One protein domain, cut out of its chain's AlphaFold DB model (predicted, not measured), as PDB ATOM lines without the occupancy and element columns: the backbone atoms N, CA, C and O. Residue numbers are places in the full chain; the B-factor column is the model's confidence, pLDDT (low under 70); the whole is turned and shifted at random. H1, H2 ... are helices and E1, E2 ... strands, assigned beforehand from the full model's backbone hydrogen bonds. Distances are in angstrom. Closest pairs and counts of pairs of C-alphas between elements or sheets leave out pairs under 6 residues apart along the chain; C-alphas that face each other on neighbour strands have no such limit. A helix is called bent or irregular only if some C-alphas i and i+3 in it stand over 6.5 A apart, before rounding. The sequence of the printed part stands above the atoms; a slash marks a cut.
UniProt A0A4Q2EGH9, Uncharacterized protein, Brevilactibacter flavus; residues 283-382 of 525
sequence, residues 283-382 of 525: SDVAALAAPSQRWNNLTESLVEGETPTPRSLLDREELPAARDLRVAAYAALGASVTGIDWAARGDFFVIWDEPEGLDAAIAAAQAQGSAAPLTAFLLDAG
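What this domain is: This is residues 283 to 382 of the 525 residues of an uncharacterized protein of Brevilactibacter flavus (UniProt A0A4Q2EGH9). A strand hairpin, E1 and E2, packs beside the first part of the long helix H1 at one end of a helical body. In that body H3 is in the middle, with H1, H2 and the helical hairpin H4 and H5 packed round it. The 100 printed residues hold five named helices and two named strands in the order H1 H2 H3 E1 E2 H4 H5, and the two-stranded sheet is antiparallel; the class is mostly helix. The whole is compact, with a radius of gyration of the C-alphas of 13.4 A and spans of 35 by 32 by 27 A.

Where its parts are: E1 is residues 337 to 341, 11.3 A long, and E2 is residues 349 to 352, 9.2 A. H1, residues 283 to 299, begins at C-alpha 283 (-18.506, 50.097, 49.101) and is 24.2 A long. It is irregular, with C-alphas 288 and 291 7.1 A apart and a kink of 41 degrees near residue 291. H2 is residues 310 to 314; H3, residues 322 to 332, and H4, residues 358 to 368, are each 15.3 A long. H5, residues 372 to 380, measures 12.1 A and ends at C-alpha 380 (4.770, 60.083, 39.107).

How they stand to each other: In the hairpin E1 and E2, N 341 and O 349 are 2.8 A apart, within hydrogen-bond range. The closest C-alphas of H1 and E1, Ser 283 and Gly 339, are 4.9 A apart. H3 is the hub. H1 touches it with residues 294 to 298 alone, closest at the C-alphas of Arg 294 and Ala 331, 6.1 A, at a steep tilt of 63 degrees, opposite ways. H2 touches H3, with C-alphas 310 and 328 closest at 4.6 A. H4 touches H3 at a steep tilt of 51 degrees, opposite ways, with C-alphas 322 and 362 closest at 6.6 A. H5 touches H3 at a shallow tilt of 22 degrees, the same way, with C-alphas 329 and 378 closest at 6.8 A. H4 and H5, a helical hairpin, touch at a shallow tilt of 31 degrees, with C-alphas 361 and 374 closest at 5.0 A. H1 and H4 are apart. Every O i to N i+4 pair is within hydrogen-bond range in H2, H3, H4 and H5, and 11 of 13 are in H1.

The domain as a whole: The two C-alphas farthest apart, those of Asp 284 and Gln 368, are 37.8 A apart. The printed part has no cut and no long link. The mean pLDDT of the printed part is 70.5, and residues 283 to 302, 304 to 308 and 334 to 352 are under 70.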
ATOM      1  N   SER A 283     -19.678  49.217  49.098       42.06
ATOM      2  CA  SER A 283     -18.506  50.097  49.101       42.06
ATOM      3  C   SER A 283     -17.976  50.383  50.520       42.06
ATOM      4  O   SER A 283     -16.768  50.307  50.739       42.06
ATOM      5  N   ASP A 284     -18.851  50.610  51.508       42.44
ATOM      6  CA  ASP A 284     -18.461  50.880  52.905       42.44
ATOM      7  C   ASP A 284     -17.830  49.644  53.573       42.44
ATOM      8  O   ASP A 284     -16.829  49.758  54.282       42.44
ATOM      9  N   VAL A 285     -18.382  48.448  53.328       41.56
ATOM     10  CA  VAL A 285     -17.835  47.171  53.837       41.56
ATOM     11  C   VAL A 285     -16.473  46.886  53.204       41.56
ATOM     12  O   VAL A 285     -15.521  46.484  53.874       41.56
ATOM     13  N   ALA A 286     -16.371  47.126  51.902       46.78
ATOM     14  CA  ALA A 286     -15.189  46.835  51.117       46.78
ATOM     15  C   ALA A 286     -14.032  47.812  51.435       46.78
ATOM     16  O   ALA A 286     -12.881  47.390  51.546       46.78
ATOM     17  N   ALA A 287     -14.336  49.088  51.709       47.19
ATOM     18  CA  ALA A 287     -13.373  50.073  52.204       47.19
ATOM     19  C   ALA A 287     -12.803  49.724  53.595       47.19
ATOM     20  O   ALA A 287     -11.639  50.020  53.866       47.19
ATOM     21  N   LEU A 288     -13.587  49.073  54.464       46.41
ATOM     22  CA  LEU A 288     -13.116  48.578  55.767       46.41
ATOM     23  C   LEU A 288     -12.221  47.334  55.638       46.41
ATOM     24  O   LEU A 288     -11.266  47.194  56.395       46.41
ATOM     25  N   ALA A 289     -12.490  46.454  54.668       47.88
ATOM     26  CA  ALA A 289     -11.666  45.270  54.402       47.88
ATOM     27  C   ALA A 289     -10.343  45.590  53.671       47.88
ATOM     28  O   ALA A 289      -9.394  44.802  53.730       47.88
ATOM     29  N   ALA A 290     -10.270  46.739  52.989       52.03
ATOM     30  CA  ALA A 290      -9.156  47.134  52.130       52.03
ATOM     31  C   ALA A 290      -7.760  47.060  52.792       52.03
ATOM     32  O   ALA A 290      -6.858  46.496  52.167       52.03
ATOM     33  N   PRO A 291      -7.528  47.575  54.021       52.78
ATOM     34  CA  PRO A 291      -6.186  47.602  54.608       52.78
ATOM     35  C   PRO A 291      -5.671  46.198  54.939       52.78
ATOM     36  O   PRO A 291      -4.559  45.847  54.552       52.78
ATOM     37  N   SER A 292      -6.507  45.362  55.566       50.00
ATOM     38  CA  SER A 292      -6.172  43.971  55.896       50.00
ATOM     39  C   SER A 292      -5.953  43.123  54.643       50.00
ATOM     40  O   SER A 292      -5.060  42.283  54.619       50.00
ATOM     41  N   GLN A 293      -6.717  43.369  53.572       54.03
ATOM     42  CA  GLN A 293      -6.519  42.680  52.296       54.03
ATOM     43  C   GLN A 293      -5.227  43.098  51.590       54.03
ATOM     44  O   GLN A 293      -4.513  42.227  51.098       54.03
ATOM     45  N   ARG A 294      -4.862  44.387  51.585       59.31
ATOM     46  CA  ARG A 294      -3.541  44.816  51.092       59.31
ATOM     47  C   ARG A 294      -2.416  44.194  51.922       59.31
ATOM     48  O   ARG A 294      -1.448  43.724  51.339       59.31
ATOM     49  N   TRP A 295      -2.562  44.150  53.251       55.72
ATOM     50  CA  TRP A 295      -1.577  43.527  54.137       55.72
ATOM     51  C   TRP A 295      -1.393  42.040  53.811       55.72
ATOM     52  O   TRP A 295      -0.286  41.667  53.440       55.72
ATOM     53  N   ASN A 296      -2.469  41.237  53.832       53.03
ATOM     54  CA  ASN A 296      -2.438  39.803  53.505       53.03
ATOM     55  C   ASN A 296      -1.794  39.530  52.136       53.03
ATOM     56  O   ASN A 296      -0.908  38.691  52.022       53.03
ATOM     57  N   ASN A 297      -2.215  40.251  51.089       60.75
ATOM     58  CA  ASN A 297      -1.691  40.028  49.739       60.75
ATOM     59  C   ASN A 297      -0.221  40.473  49.586       60.75
ATOM     60  O   ASN A 297       0.452  39.975  48.688       60.75
ATOM     61  N   LEU A 298       0.291  41.396  50.416       63.47
ATOM     62  CA  LEU A 298       1.732  41.673  50.469       63.47
ATOM     63  C   LEU A 298       2.473  40.585  51.258       63.47
ATOM     64  O   LEU A 298       3.470  40.074  50.760       63.47
ATOM     65  N   THR A 299       2.006  40.199  52.452       61.03
ATOM     66  CA  THR A 299       2.702  39.202  53.286       61.03
ATOM     67  C   THR A 299       2.703  37.793  52.696       61.03
ATOM     68  O   THR A 299       3.710  37.109  52.847       61.03
ATOM     69  N   GLU A 300       1.664  37.374  51.961       61.81
ATOM     70  CA  GLU A 300       1.654  36.112  51.189       61.81
ATOM     71  C   GLU A 300       2.821  36.008  50.196       61.81
ATOM     72  O   GLU A 300       3.329  34.913  49.947       61.81
ATOM     73  N   SER A 301       3.244  37.141  49.628       65.62
ATOM     74  CA  SER A 301       4.290  37.205  48.604       65.62
ATOM     75  C   SER A 301       5.665  37.593  49.172       65.62
ATOM     76  O   SER A 301       6.647  37.618  48.425       65.62
ATOM     77  N   LEU A 302       5.774  37.866  50.478       63.22
ATOM     78  CA  LEU A 302       7.014  38.256  51.161       63.22
ATOM     79  C   LEU A 302       7.698  37.081  51.883       63.22
ATOM     80  O   LEU A 302       7.096  36.039  52.130       63.22
ATOM     81  N   VAL A 303       8.987  37.230  52.200       71.19
ATOM     82  CA  VAL A 303       9.705  36.268  53.054       71.19
ATOM     83  C   VAL A 303       9.351  36.539  54.520       71.19
ATOM     84  O   VAL A 303       9.171  37.684  54.933       71.19
ATOM     85  N   GLU A 304       9.253  35.479  55.323       58.31
ATOM     86  CA  GLU A 304       8.918  35.566  56.747       58.31
ATOM     87  C   GLU A 304       9.861  36.534  57.493       58.31
ATOM     88  O   GLU A 304      11.074  36.325  57.559       58.31
ATOM     89  N   GLY A 305       9.289  37.604  58.055       58.16
ATOM     90  CA  GLY A 305      10.017  38.661  58.767       58.16
ATOM     91  C   GLY A 305      10.304  39.936  57.960       58.16
ATOM     92  O   GLY A 305      10.779  40.907  58.548       58.16
ATOM     93  N   GLU A 306      10.001  39.983  56.658       65.81
ATOM     94  CA  GLU A 306      10.068  41.221  55.865       65.81
ATOM     95  C   GLU A 306       8.926  42.191  56.234       65.81
ATOM     96  O   GLU A 306       7.795  41.786  56.511       65.81
ATOM     97  N   THR A 307       9.207  43.500  56.234       68.94
ATOM     98  CA  THR A 307       8.182  44.529  56.480       68.94
ATOM     99  C   THR A 307       7.298  44.692  55.238       68.94
ATOM    100  O   THR A 307       7.840  44.973  54.170       68.94
ATOM    101  N   PRO A 308       5.959  44.605  55.348       67.50
ATOM    102  CA  PRO A 308       5.060  44.692  54.201       67.50
ATOM    103  C   PRO A 308       4.854  46.139  53.741       67.50
ATOM    104  O   PRO A 308       3.901  46.817  54.131       67.50
ATOM    105  N   THR A 309       5.768  46.597  52.888       76.44
ATOM    106  CA  THR A 309       5.664  47.844  52.115       76.44
ATOM    107  C   THR A 309       5.611  47.537  50.616       76.44
ATOM    108  O   THR A 309       6.152  46.513  50.187       76.44
ATOM    109  N   PRO A 310       5.044  48.415  49.769       80.25
ATOM    110  CA  PRO A 310       5.134  48.261  48.317       80.25
ATOM    111  C   PRO A 310       6.579  48.106  47.812       80.25
ATOM    112  O   PRO A 310       6.843  47.266  46.952       80.25
ATOM    113  N   ARG A 311       7.535  48.856  48.385       82.69
ATOM    114  CA  ARG A 311       8.962  48.770  48.033       82.69
ATOM    115  C   ARG A 311       9.549  47.374  48.261       82.69
ATOM    116  O   ARG A 311      10.319  46.913  47.427       82.69
ATOM    117  N   SER A 312       9.151  46.673  49.327       82.19
ATOM    118  CA  SER A 312       9.687  45.337  49.650       82.19
ATOM    119  C   SER A 312       9.392  44.256  48.593       82.19
ATOM    120  O   SER A 312      10.148  43.293  48.480       82.19
ATOM    121  N   LEU A 313       8.352  44.436  47.764       83.19
ATOM    122  CA  LEU A 313       8.129  43.606  46.573       83.19
ATOM    123  C   LEU A 313       8.825  44.148  45.320       83.19
ATOM    124  O   LEU A 313       9.321  43.358  44.519       83.19
ATOM    125  N   LEU A 314       8.838  45.469  45.118       87.31
ATOM    126  CA  LEU A 314       9.308  46.085  43.869       87.31
ATOM    127  C   LEU A 314      10.839  46.121  43.730       87.31
ATOM    128  O   LEU A 314      11.331  46.080  42.604       87.31
ATOM    129  N   ASP A 315      11.584  46.136  44.837       87.50
ATOM    130  CA  ASP A 315      13.057  46.169  44.842       87.50
ATOM    131  C   ASP A 315      13.706  44.766  44.736       87.50
ATOM    132  O   ASP A 315      14.913  44.611  44.935       87.50
ATOM    133  N   ARG A 316      12.925  43.719  44.434       81.19
ATOM    134  CA  ARG A 316      13.421  42.338  44.324       81.19
ATOM    135  C   ARG A 316      14.256  42.103  43.061       81.19
ATOM    136  O   ARG A 316      13.971  42.648  41.997       81.19
ATOM    137  N   GLU A 317      15.268  41.237  43.182       80.06
ATOM    138  CA  GLU A 317      16.155  40.855  42.067       80.06
ATOM    139  C   GLU A 317      15.402  40.135  40.932       80.06
ATOM    140  O   GLU A 317      15.727  40.318  39.759       80.06
ATOM    141  N   GLU A 318      14.380  39.344  41.273       84.19
ATOM    142  CA  GLU A 318      13.454  38.732  40.318       84.19
ATOM    143  C   GLU A 318      12.143  39.525  40.259       84.19
ATOM    144  O   GLU A 318      11.566  39.868  41.293       84.19
ATOM    145  N   LEU A 319      11.645  39.784  39.044       85.88
ATOM    146  CA  LEU A 319      10.383  40.494  38.823       85.88
ATOM    147  C   LEU A 319       9.194  39.714  39.434       85.88
ATOM    148  O   LEU A 319       8.934  38.592  38.988       85.88
ATOM    149  N   PRO A 320       8.418  40.304  40.368       85.25
ATOM    150  CA  PRO A 320       7.209  39.680  40.908       85.25
ATOM    151  C   PRO A 320       6.144  39.381  39.842       85.25
ATOM    152  O   PRO A 320       6.126  39.975  38.759       85.25
ATOM    153  N   ALA A 321       5.195  38.489  40.146       84.38
ATOM    154  CA  ALA A 321       4.114  38.203  39.208       84.38
ATOM    155  C   ALA A 321       3.177  39.417  39.064       84.38
ATOM    156  O   ALA A 321       3.036  40.239  39.966       84.38
ATOM    157  N   ALA A 322       2.455  39.511  37.940       81.69
ATOM    158  CA  ALA A 322       1.546  40.637  37.685       81.69
ATOM    159  C   ALA A 322       0.461  40.835  38.766       81.69
ATOM    160  O   ALA A 322      -0.001  41.959  38.950       81.69
ATOM    161  N   ARG A 323       0.070  39.774  39.495       79.25
ATOM    162  CA  ARG A 323      -0.801  39.881  40.683       79.25
ATOM    163  C   ARG A 323      -0.122  40.726  41.763       79.25
ATOM    164  O   ARG A 323      -0.716  41.695  42.220       79.25
ATOM    165  N   ASP A 324       1.107  40.380  42.123       80.00
ATOM    166  CA  ASP A 324       1.877  41.009  43.201       80.00
ATOM    167  C   ASP A 324       2.223  42.465  42.863       80.00
ATOM    168  O   ASP A 324       2.054  43.359  43.690       80.00
ATOM    169  N   LEU A 325       2.608  42.720  41.606       86.12
ATOM    170  CA  LEU A 325       2.828  44.070  41.075       86.12
ATOM    171  C   LEU A 325       1.573  44.951  41.210       86.12
ATOM    172  O   LEU A 325       1.662  46.102  41.638       86.12
ATOM    173  N   ARG A 326       0.388  44.409  40.893       86.31
ATOM    174  CA  ARG A 326      -0.890  45.124  41.030       86.31
ATOM    175  C   ARG A 326      -1.259  45.374  42.500       86.31
ATOM    176  O   ARG A 326      -1.701  46.468  42.833       86.31
ATOM    177  N   VAL A 327      -1.013  44.411  43.394       73.50
ATOM    178  CA  VAL A 327      -1.209  44.576  44.849       73.50
ATOM    179  C   VAL A 327      -0.306  45.682  45.408       73.50
ATOM    180  O   VAL A 327      -0.792  46.555  46.130       73.50
ATOM    181  N   ALA A 328       0.981  45.689  45.044       80.75
ATOM    182  CA  ALA A 328       1.919  46.736  45.446       80.75
ATOM    183  C   ALA A 328       1.458  48.125  44.970       80.75
ATOM    184  O   ALA A 328       1.514  49.087  45.737       80.75
ATOM    185  N   ALA A 329       0.924  48.224  43.749       79.75
ATOM    186  CA  ALA A 329       0.366  49.464  43.218       79.75
ATOM    187  C   ALA A 329      -0.866  49.958  43.997       79.75
ATOM    188  O   ALA A 329      -0.925  51.133  44.362       79.75
ATOM    189  N   TYR A 330      -1.826  49.080  44.315       77.00
ATOM    190  CA  TYR A 330      -2.992  49.449  45.131       77.00
ATOM    191  C   TYR A 330      -2.609  49.918  46.536       77.00
ATOM    192  O   TYR A 330      -3.246  50.819  47.084       77.00
ATOM    193  N   ALA A 331      -1.582  49.301  47.128       72.38
ATOM    194  CA  ALA A 331      -1.060  49.695  48.427       72.38
ATOM    195  C   ALA A 331      -0.373  51.069  48.367       72.38
ATOM    196  O   ALA A 331      -0.739  51.946  49.144       72.38
ATOM    197  N   ALA A 332       0.536  51.284  47.407       75.19
ATOM    198  CA  ALA A 332       1.276  52.540  47.252       75.19
ATOM    199  C   ALA A 332       0.380  53.745  46.918       75.19
ATOM    200  O   ALA A 332       0.593  54.838  47.433       75.19
ATOM    201  N   LEU A 333      -0.632  53.552  46.068       75.44
ATOM    202  CA  LEU A 333      -1.570  54.610  45.667       75.44
ATOM    203  C   LEU A 333      -2.748  54.772  46.637       75.44
ATOM    204  O   LEU A 333      -3.597  55.637  46.440       75.44
ATOM    205  N   GLY A 334      -2.853  53.912  47.656       65.50
ATOM    206  CA  GLY A 334      -3.994  53.894  48.566       65.50
ATOM    207  C   GLY A 334      -5.338  53.618  47.877       65.50
ATOM    208  O   GLY A 334      -6.368  53.993  48.439       65.50
ATOM    209  N   ALA A 335      -5.333  52.947  46.716       65.69
ATOM    210  CA  ALA A 335      -6.450  52.833  45.771       65.69
ATOM    211  C   ALA A 335      -7.797  52.517  46.442       65.69
ATOM    212  O   ALA A 335      -7.899  51.585  47.249       65.69
ATOM    213  N   SER A 336      -8.833  53.290  46.113       56.66
ATOM    214  CA  SER A 336     -10.173  53.117  46.681       56.66
ATOM    215  C   SER A 336     -10.762  51.751  46.336       56.66
ATOM    216  O   SER A 336     -10.382  51.113  45.358       56.66
ATOM    217  N   VAL A 337     -11.720  51.305  47.143       53.06
ATOM    218  CA  VAL A 337     -12.451  50.061  46.904       53.06
ATOM    219  C   VAL A 337     -13.875  50.384  46.476       53.06
ATOM    220  O   VAL A 337     -14.558  51.174  47.123       53.06
ATOM    221  N   THR A 338     -14.320  49.754  45.391       52.62
ATOM    222  CA  THR A 338     -15.628  49.990  44.763       52.62
ATOM    223  C   THR A 338     -16.641  48.882  45.056       52.62
ATOM    224  O   THR A 338     -17.843  49.112  44.934       52.62
ATOM    225  N   GLY A 339     -16.199  47.698  45.499       44.78
ATOM    226  CA  GLY A 339     -17.094  46.611  45.903       44.78
ATOM    227  C   GLY A 339     -16.383  45.304  46.256       44.78
ATOM    228  O   GLY A 339     -15.171  45.269  46.458       44.78
ATOM    229  N   ILE A 340     -17.155  44.216  46.323       44.00
ATOM    230  CA  ILE A 340     -16.667  42.847  46.548       44.00
ATOM    231  C   ILE A 340     -17.334  41.926  45.521       44.00
ATOM    232  O   ILE A 340     -18.564  41.865  45.463       44.00
ATOM    233  N   ASP A 341     -16.538  41.207  44.732       44.19
ATOM    234  CA  ASP A 341     -17.005  40.131  43.859       44.19
ATOM    235  C   ASP A 341     -16.832  38.769  44.547       44.19
ATOM    236  O   ASP A 341     -15.769  38.427  45.064       44.19
ATOM    237  N   TRP A 342     -17.901  37.978  44.521       38.78
ATOM    238  CA  TRP A 342     -17.988  36.634  45.096       38.78
ATOM    239  C   TRP A 342     -18.080  35.543  44.011       38.78
ATOM    240  O   TRP A 342     -18.159  34.354  44.321       38.78
ATOM    241  N   ALA A 343     -18.110  35.916  42.725       33.59
ATOM    242  CA  ALA A 343     -18.229  34.985  41.602       33.59
ATOM    243  C   ALA A 343     -16.877  34.385  41.165       33.59
ATOM    244  O   ALA A 343     -16.829  33.301  40.571       33.59
ATOM    245  N   ALA A 344     -15.766  35.064  41.460       29.67
ATOM    246  CA  ALA A 344     -14.433  34.646  41.053       29.67
ATOM    247  C   ALA A 344     -13.895  33.488  41.918       29.67
ATOM    248  O   ALA A 344     -13.346  33.675  42.993       29.67
ATOM    249  N   ARG A 345     -13.986  32.261  41.388       32.00
ATOM    250  CA  ARG A 345     -13.254  31.040  41.817       32.00
ATOM    251  C   ARG A 345     -13.516  30.472  43.220       32.00
ATOM    252  O   ARG A 345     -13.360  29.256  43.354       32.00
ATOM    253  N   GLY A 346     -14.035  31.229  44.180       30.91
ATOM    254  CA  GLY A 346     -14.450  30.721  45.497       30.91
ATOM    255  C   GLY A 346     -13.980  31.546  46.693       30.91
ATOM    256  O   GLY A 346     -14.455  31.278  47.792       30.91
ATOM    257  N   ASP A 347     -13.127  32.541  46.465       34.28
ATOM    258  CA  ASP A 347     -12.667  33.496  47.474       34.28
ATOM    259  C   ASP A 347     -13.425  34.826  47.305       34.28
ATOM    260  O   ASP A 347     -14.024  35.079  46.255       34.28
ATOM    261  N   PHE A 348     -13.414  35.690  48.322       37.28
ATOM    262  CA  PHE A 348     -13.987  37.035  48.212       37.28
ATOM    263  C   PHE A 348     -12.946  37.985  47.604       37.28
ATOM    264  O   PHE A 348     -11.901  38.251  48.194       37.28
ATOM    265  N   PHE A 349     -13.221  38.511  46.411       47.31
ATOM    266  CA  PHE A 349     -12.316  39.428  45.726       47.31
ATOM    267  C   PHE A 349     -12.761  40.871  45.932       47.31
ATOM    268  O   PHE A 349     -13.850  41.272  45.528       47.31
ATOM    269  N   VAL A 350     -11.895  41.671  46.546       51.44
ATOM    270  CA  VAL A 350     -12.093  43.117  46.664       51.44
ATOM    271  C   VAL A 350     -11.928  43.756  45.282       51.44
ATOM    272  O   VAL A 350     -10.899  43.564  44.632       51.44
ATOM    273  N   ILE A 351     -12.941  44.499  44.829       57.75
ATOM    274  CA  ILE A 351     -12.909  45.246  43.567       57.75
ATOM    275  C   ILE A 351     -12.317  46.622  43.854       57.75
ATOM    276  O   ILE A 351     -12.894  47.412  44.605       57.75
ATOM    277  N   TRP A 352     -11.167  46.907  43.260       65.94
ATOM    278  CA  TRP A 352     -10.479  48.184  43.403       65.94
ATOM    279  C   TRP A 352     -10.977  49.183  42.355       65.94
ATOM    280  O   TRP A 352     -11.488  48.805  41.301       65.94
ATOM    281  N   ASP A 353     -10.846  50.468  42.660       72.44
ATOM    282  CA  ASP A 353     -10.885  51.530  41.661       72.44
ATOM    283  C   ASP A 353      -9.550  51.478  40.902       72.44
ATOM    284  O   ASP A 353      -8.515  51.876  41.442       72.44
ATOM    285  N   GLU A 354      -9.542  50.853  39.720       79.12
ATOM    286  CA  GLU A 354      -8.309  50.542  38.983       79.12
ATOM    287  C   GLU A 354      -7.630  51.848  38.511       79.12
ATOM    288  O   GLU A 354      -8.212  52.573  37.698       79.12
ATOM    289  N   PRO A 355      -6.406  52.172  38.974       78.44
ATOM    290  CA  PRO A 355      -5.736  53.412  38.594       78.44
ATOM    291  C   PRO A 355      -5.473  53.488  37.084       78.44
ATOM    292  O   PRO A 355      -4.904  52.566  36.490       78.44
ATOM    293  N   GLU A 356      -5.846  54.606  36.455       86.94
ATOM    294  CA  GLU A 356      -5.662  54.797  35.015       86.94
ATOM    295  C   GLU A 356      -4.177  54.658  34.629       86.94
ATOM    296  O   GLU A 356      -3.293  55.268  35.228       86.94
ATOM    297  N   GLY A 357      -3.893  53.820  33.628       87.62
ATOM    298  CA  GLY A 357      -2.531  53.529  33.170       87.62
ATOM    299  C   GLY A 357      -1.804  52.392  33.903       87.62
ATOM    300  O   GLY A 357      -0.776  51.940  33.395       87.62
ATOM    301  N   LEU A 358      -2.340  51.856  35.011       89.19
ATOM    302  CA  LEU A 358      -1.693  50.780  35.778       89.19
ATOM    303  C   LEU A 358      -1.402  49.531  34.925       89.19
ATOM    304  O   LEU A 358      -0.286  49.012  34.946       89.19
ATOM    305  N   ASP A 359      -2.364  49.090  34.111       92.25
ATOM    306  CA  ASP A 359      -2.191  47.946  33.202       92.25
ATOM    307  C   ASP A 359      -1.038  48.141  32.209       92.25
ATOM    308  O   ASP A 359      -0.291  47.202  31.924       92.25
ATOM    309  N   ALA A 360      -0.855  49.364  31.702       93.31
ATOM    310  CA  ALA A 360       0.236  49.685  30.789       93.31
ATOM    311  C   ALA A 360       1.593  49.693  31.514       93.31
ATOM    312  O   ALA A 360       2.579  49.200  30.963       93.31
ATOM    313  N   ALA A 361       1.640  50.186  32.756       92.38
ATOM    314  CA  ALA A 361       2.838  50.162  33.592       92.38
ATOM    315  C   ALA A 361       3.253  48.725  33.967       92.38
ATOM    316  O   ALA A 361       4.427  48.371  33.834       92.38
ATOM    317  N   ILE A 362       2.297  47.865  34.343       92.88
ATOM    318  CA  ILE A 362       2.538  46.437  34.610       92.88
ATOM    319  C   ILE A 362       2.998  45.720  33.333       92.88
ATOM    320  O   ILE A 362       3.997  45.002  33.365       92.88
ATOM    321  N   ALA A 363       2.333  45.938  32.194       93.81
ATOM    322  CA  ALA A 363       2.733  45.329  30.924       93.81
ATOM    323  C   ALA A 363       4.144  45.766  30.485       93.81
ATOM    324  O   ALA A 363       4.921  44.943  29.999       93.81
ATOM    325  N   ALA A 364       4.509  47.036  30.699       93.88
ATOM    326  CA  ALA A 364       5.857  47.539  30.446       93.88
ATOM    327  C   ALA A 364       6.898  46.902  31.383       93.88
ATOM    328  O   ALA A 364       7.964  46.505  30.913       93.88
ATOM    329  N   ALA A 365       6.582  46.748  32.674       91.81
ATOM    330  CA  ALA A 365       7.442  46.070  33.643       91.81
ATOM    331  C   ALA A 365       7.691  44.600  33.255       91.81
ATOM    332  O   ALA A 365       8.837  44.148  33.211       91.81
ATOM    333  N   GLN A 366       6.637  43.875  32.861       92.62
ATOM    334  CA  GLN A 366       6.741  42.501  32.358       92.62
ATOM    335  C   GLN A 366       7.556  42.398  31.064       92.62
ATOM    336  O   GLN A 366       8.398  41.512  30.946       92.62
ATOM    337  N   ALA A 367       7.344  43.304  30.105       92.94
ATOM    338  CA  ALA A 367       8.081  43.311  28.841       92.94
ATOM    339  C   ALA A 367       9.580  43.621  29.016       92.94
ATOM    340  O   ALA A 367      10.394  43.174  28.209       92.94
ATOM    341  N   GLN A 368       9.943  44.375  30.058       91.38
ATOM    342  CA  GLN A 368      11.328  44.731  30.384       91.38
ATOM    343  C   GLN A 368      11.987  43.777  31.393       91.38
ATOM    344  O   GLN A 368      13.194  43.866  31.600       91.38
ATOM    345  N   GLY A 369      11.224  42.876  32.025       90.12
ATOM    346  CA  GLY A 369      11.727  42.003  33.089       90.12
ATOM    347  C   GLY A 369      12.160  42.761  34.352       90.12
ATOM    348  O   GLY A 369      13.035  42.288  35.067       90.12
ATOM    349  N   SER A 370      11.603  43.950  34.607       92.25
ATOM    350  CA  SER A 370      12.033  44.851  35.685       92.25
ATOM    351  C   SER A 370      10.859  45.653  36.238       92.25
ATOM    352  O   SER A 370      10.011  46.104  35.475       92.25
ATOM    353  N   ALA A 371      10.818  45.869  37.556       91.50
ATOM    354  CA  ALA A 371       9.777  46.664  38.205       91.50
ATOM    355  C   ALA A 371       9.874  48.173  37.895       91.50
ATOM    356  O   ALA A 371       8.904  48.899  38.109       91.50
ATOM    357  N   ALA A 372      11.001  48.649  37.349       93.00
ATOM    358  CA  ALA A 372      11.283  50.072  37.150       93.00
ATOM    359  C   ALA A 372      10.177  50.884  36.429       93.00
ATOM    360  O   ALA A 372       9.911  52.001  36.878       93.00
ATOM    361  N   PRO A 373       9.478  50.379  35.385       94.56
ATOM    362  CA  PRO A 373       8.363  51.103  34.761       94.56
ATOM    363  C   PRO A 373       7.170  51.306  35.702       94.56
ATOM    364  O   PRO A 373       6.523  52.350  35.650       94.56
ATOM    365  N   LEU A 374       6.898  50.336  36.580       93.31
ATOM    366  CA  LEU A 374       5.850  50.454  37.589       93.31
ATOM    367  C   LEU A 374       6.290  51.373  38.732       93.31
ATOM    368  O   LEU A 374       5.525  52.242  39.128       93.31
ATOM    369  N   THR A 375       7.530  51.252  39.211       93.31
ATOM    370  CA  THR A 375       8.088  52.159  40.227       93.31
ATOM    371  C   THR A 375       8.040  53.619  39.763       93.31
ATOM    372  O   THR A 375       7.633  54.485  40.530       93.31
ATOM    373  N   ALA A 376       8.381  53.893  38.498       92.00
ATOM    374  CA  ALA A 376       8.264  55.225  37.907       92.00
ATOM    375  C   ALA A 376       6.805  55.715  37.856       92.00
ATOM    376  O   ALA A 376       6.523  56.811  38.330       92.00
ATOM    377  N   PHE A 377       5.872  54.885  37.373       94.31
ATOM    378  CA  PHE A 377       4.436  55.200  37.365       94.31
ATOM    379  C   PHE A 377       3.898  55.537  38.765       94.31
ATOM    380  O   PHE A 377       3.175  56.516  38.925       94.31
ATOM    381  N   LEU A 378       4.271  54.757  39.786       87.62
ATOM    382  CA  LEU A 378       3.819  54.977  41.161       87.62
ATOM    383  C   LEU A 378       4.370  56.281  41.748       87.62
ATOM    384  O   LEU A 378       3.625  56.998  42.411       87.62
ATOM    385  N   LEU A 379       5.636  56.615  41.478       87.88
ATOM    386  CA  LEU A 379       6.243  57.873  41.922       87.88
ATOM    387  C   LEU A 379       5.638  59.093  41.206       87.88
ATOM    388  O   LEU A 379       5.319  60.079  41.870       87.88
ATOM    389  N   ASP A 380       5.416  59.016  39.891       89.12
ATOM    390  CA  ASP A 380       4.770  60.083  39.107       89.12
ATOM    391  C   ASP A 380       3.309  60.313  39.541       89.12
ATOM    392  O   ASP A 380       2.830  61.448  39.552       89.12
ATOM    393  N   ALA A 381       2.609  59.252  39.957       78.75
ATOM    394  CA  ALA A 381       1.266  59.315  40.531       78.75
ATOM    395  C   ALA A 381       1.235  59.736  42.021       78.75
ATOM    396  O   ALA A 381       0.155  59.845  42.603       78.75
ATOM    397  N   GLY A 382       2.392  59.989  42.647       80.12
ATOM    398  CA  GLY A 382       2.499  60.433  44.041       80.12
ATOM    399  C   GLY A 382       2.266  59.342  45.094       80.12
ATOM    400  O   GLY A 382       1.942  59.665  46.236       80.12
TER     401      GLY A 382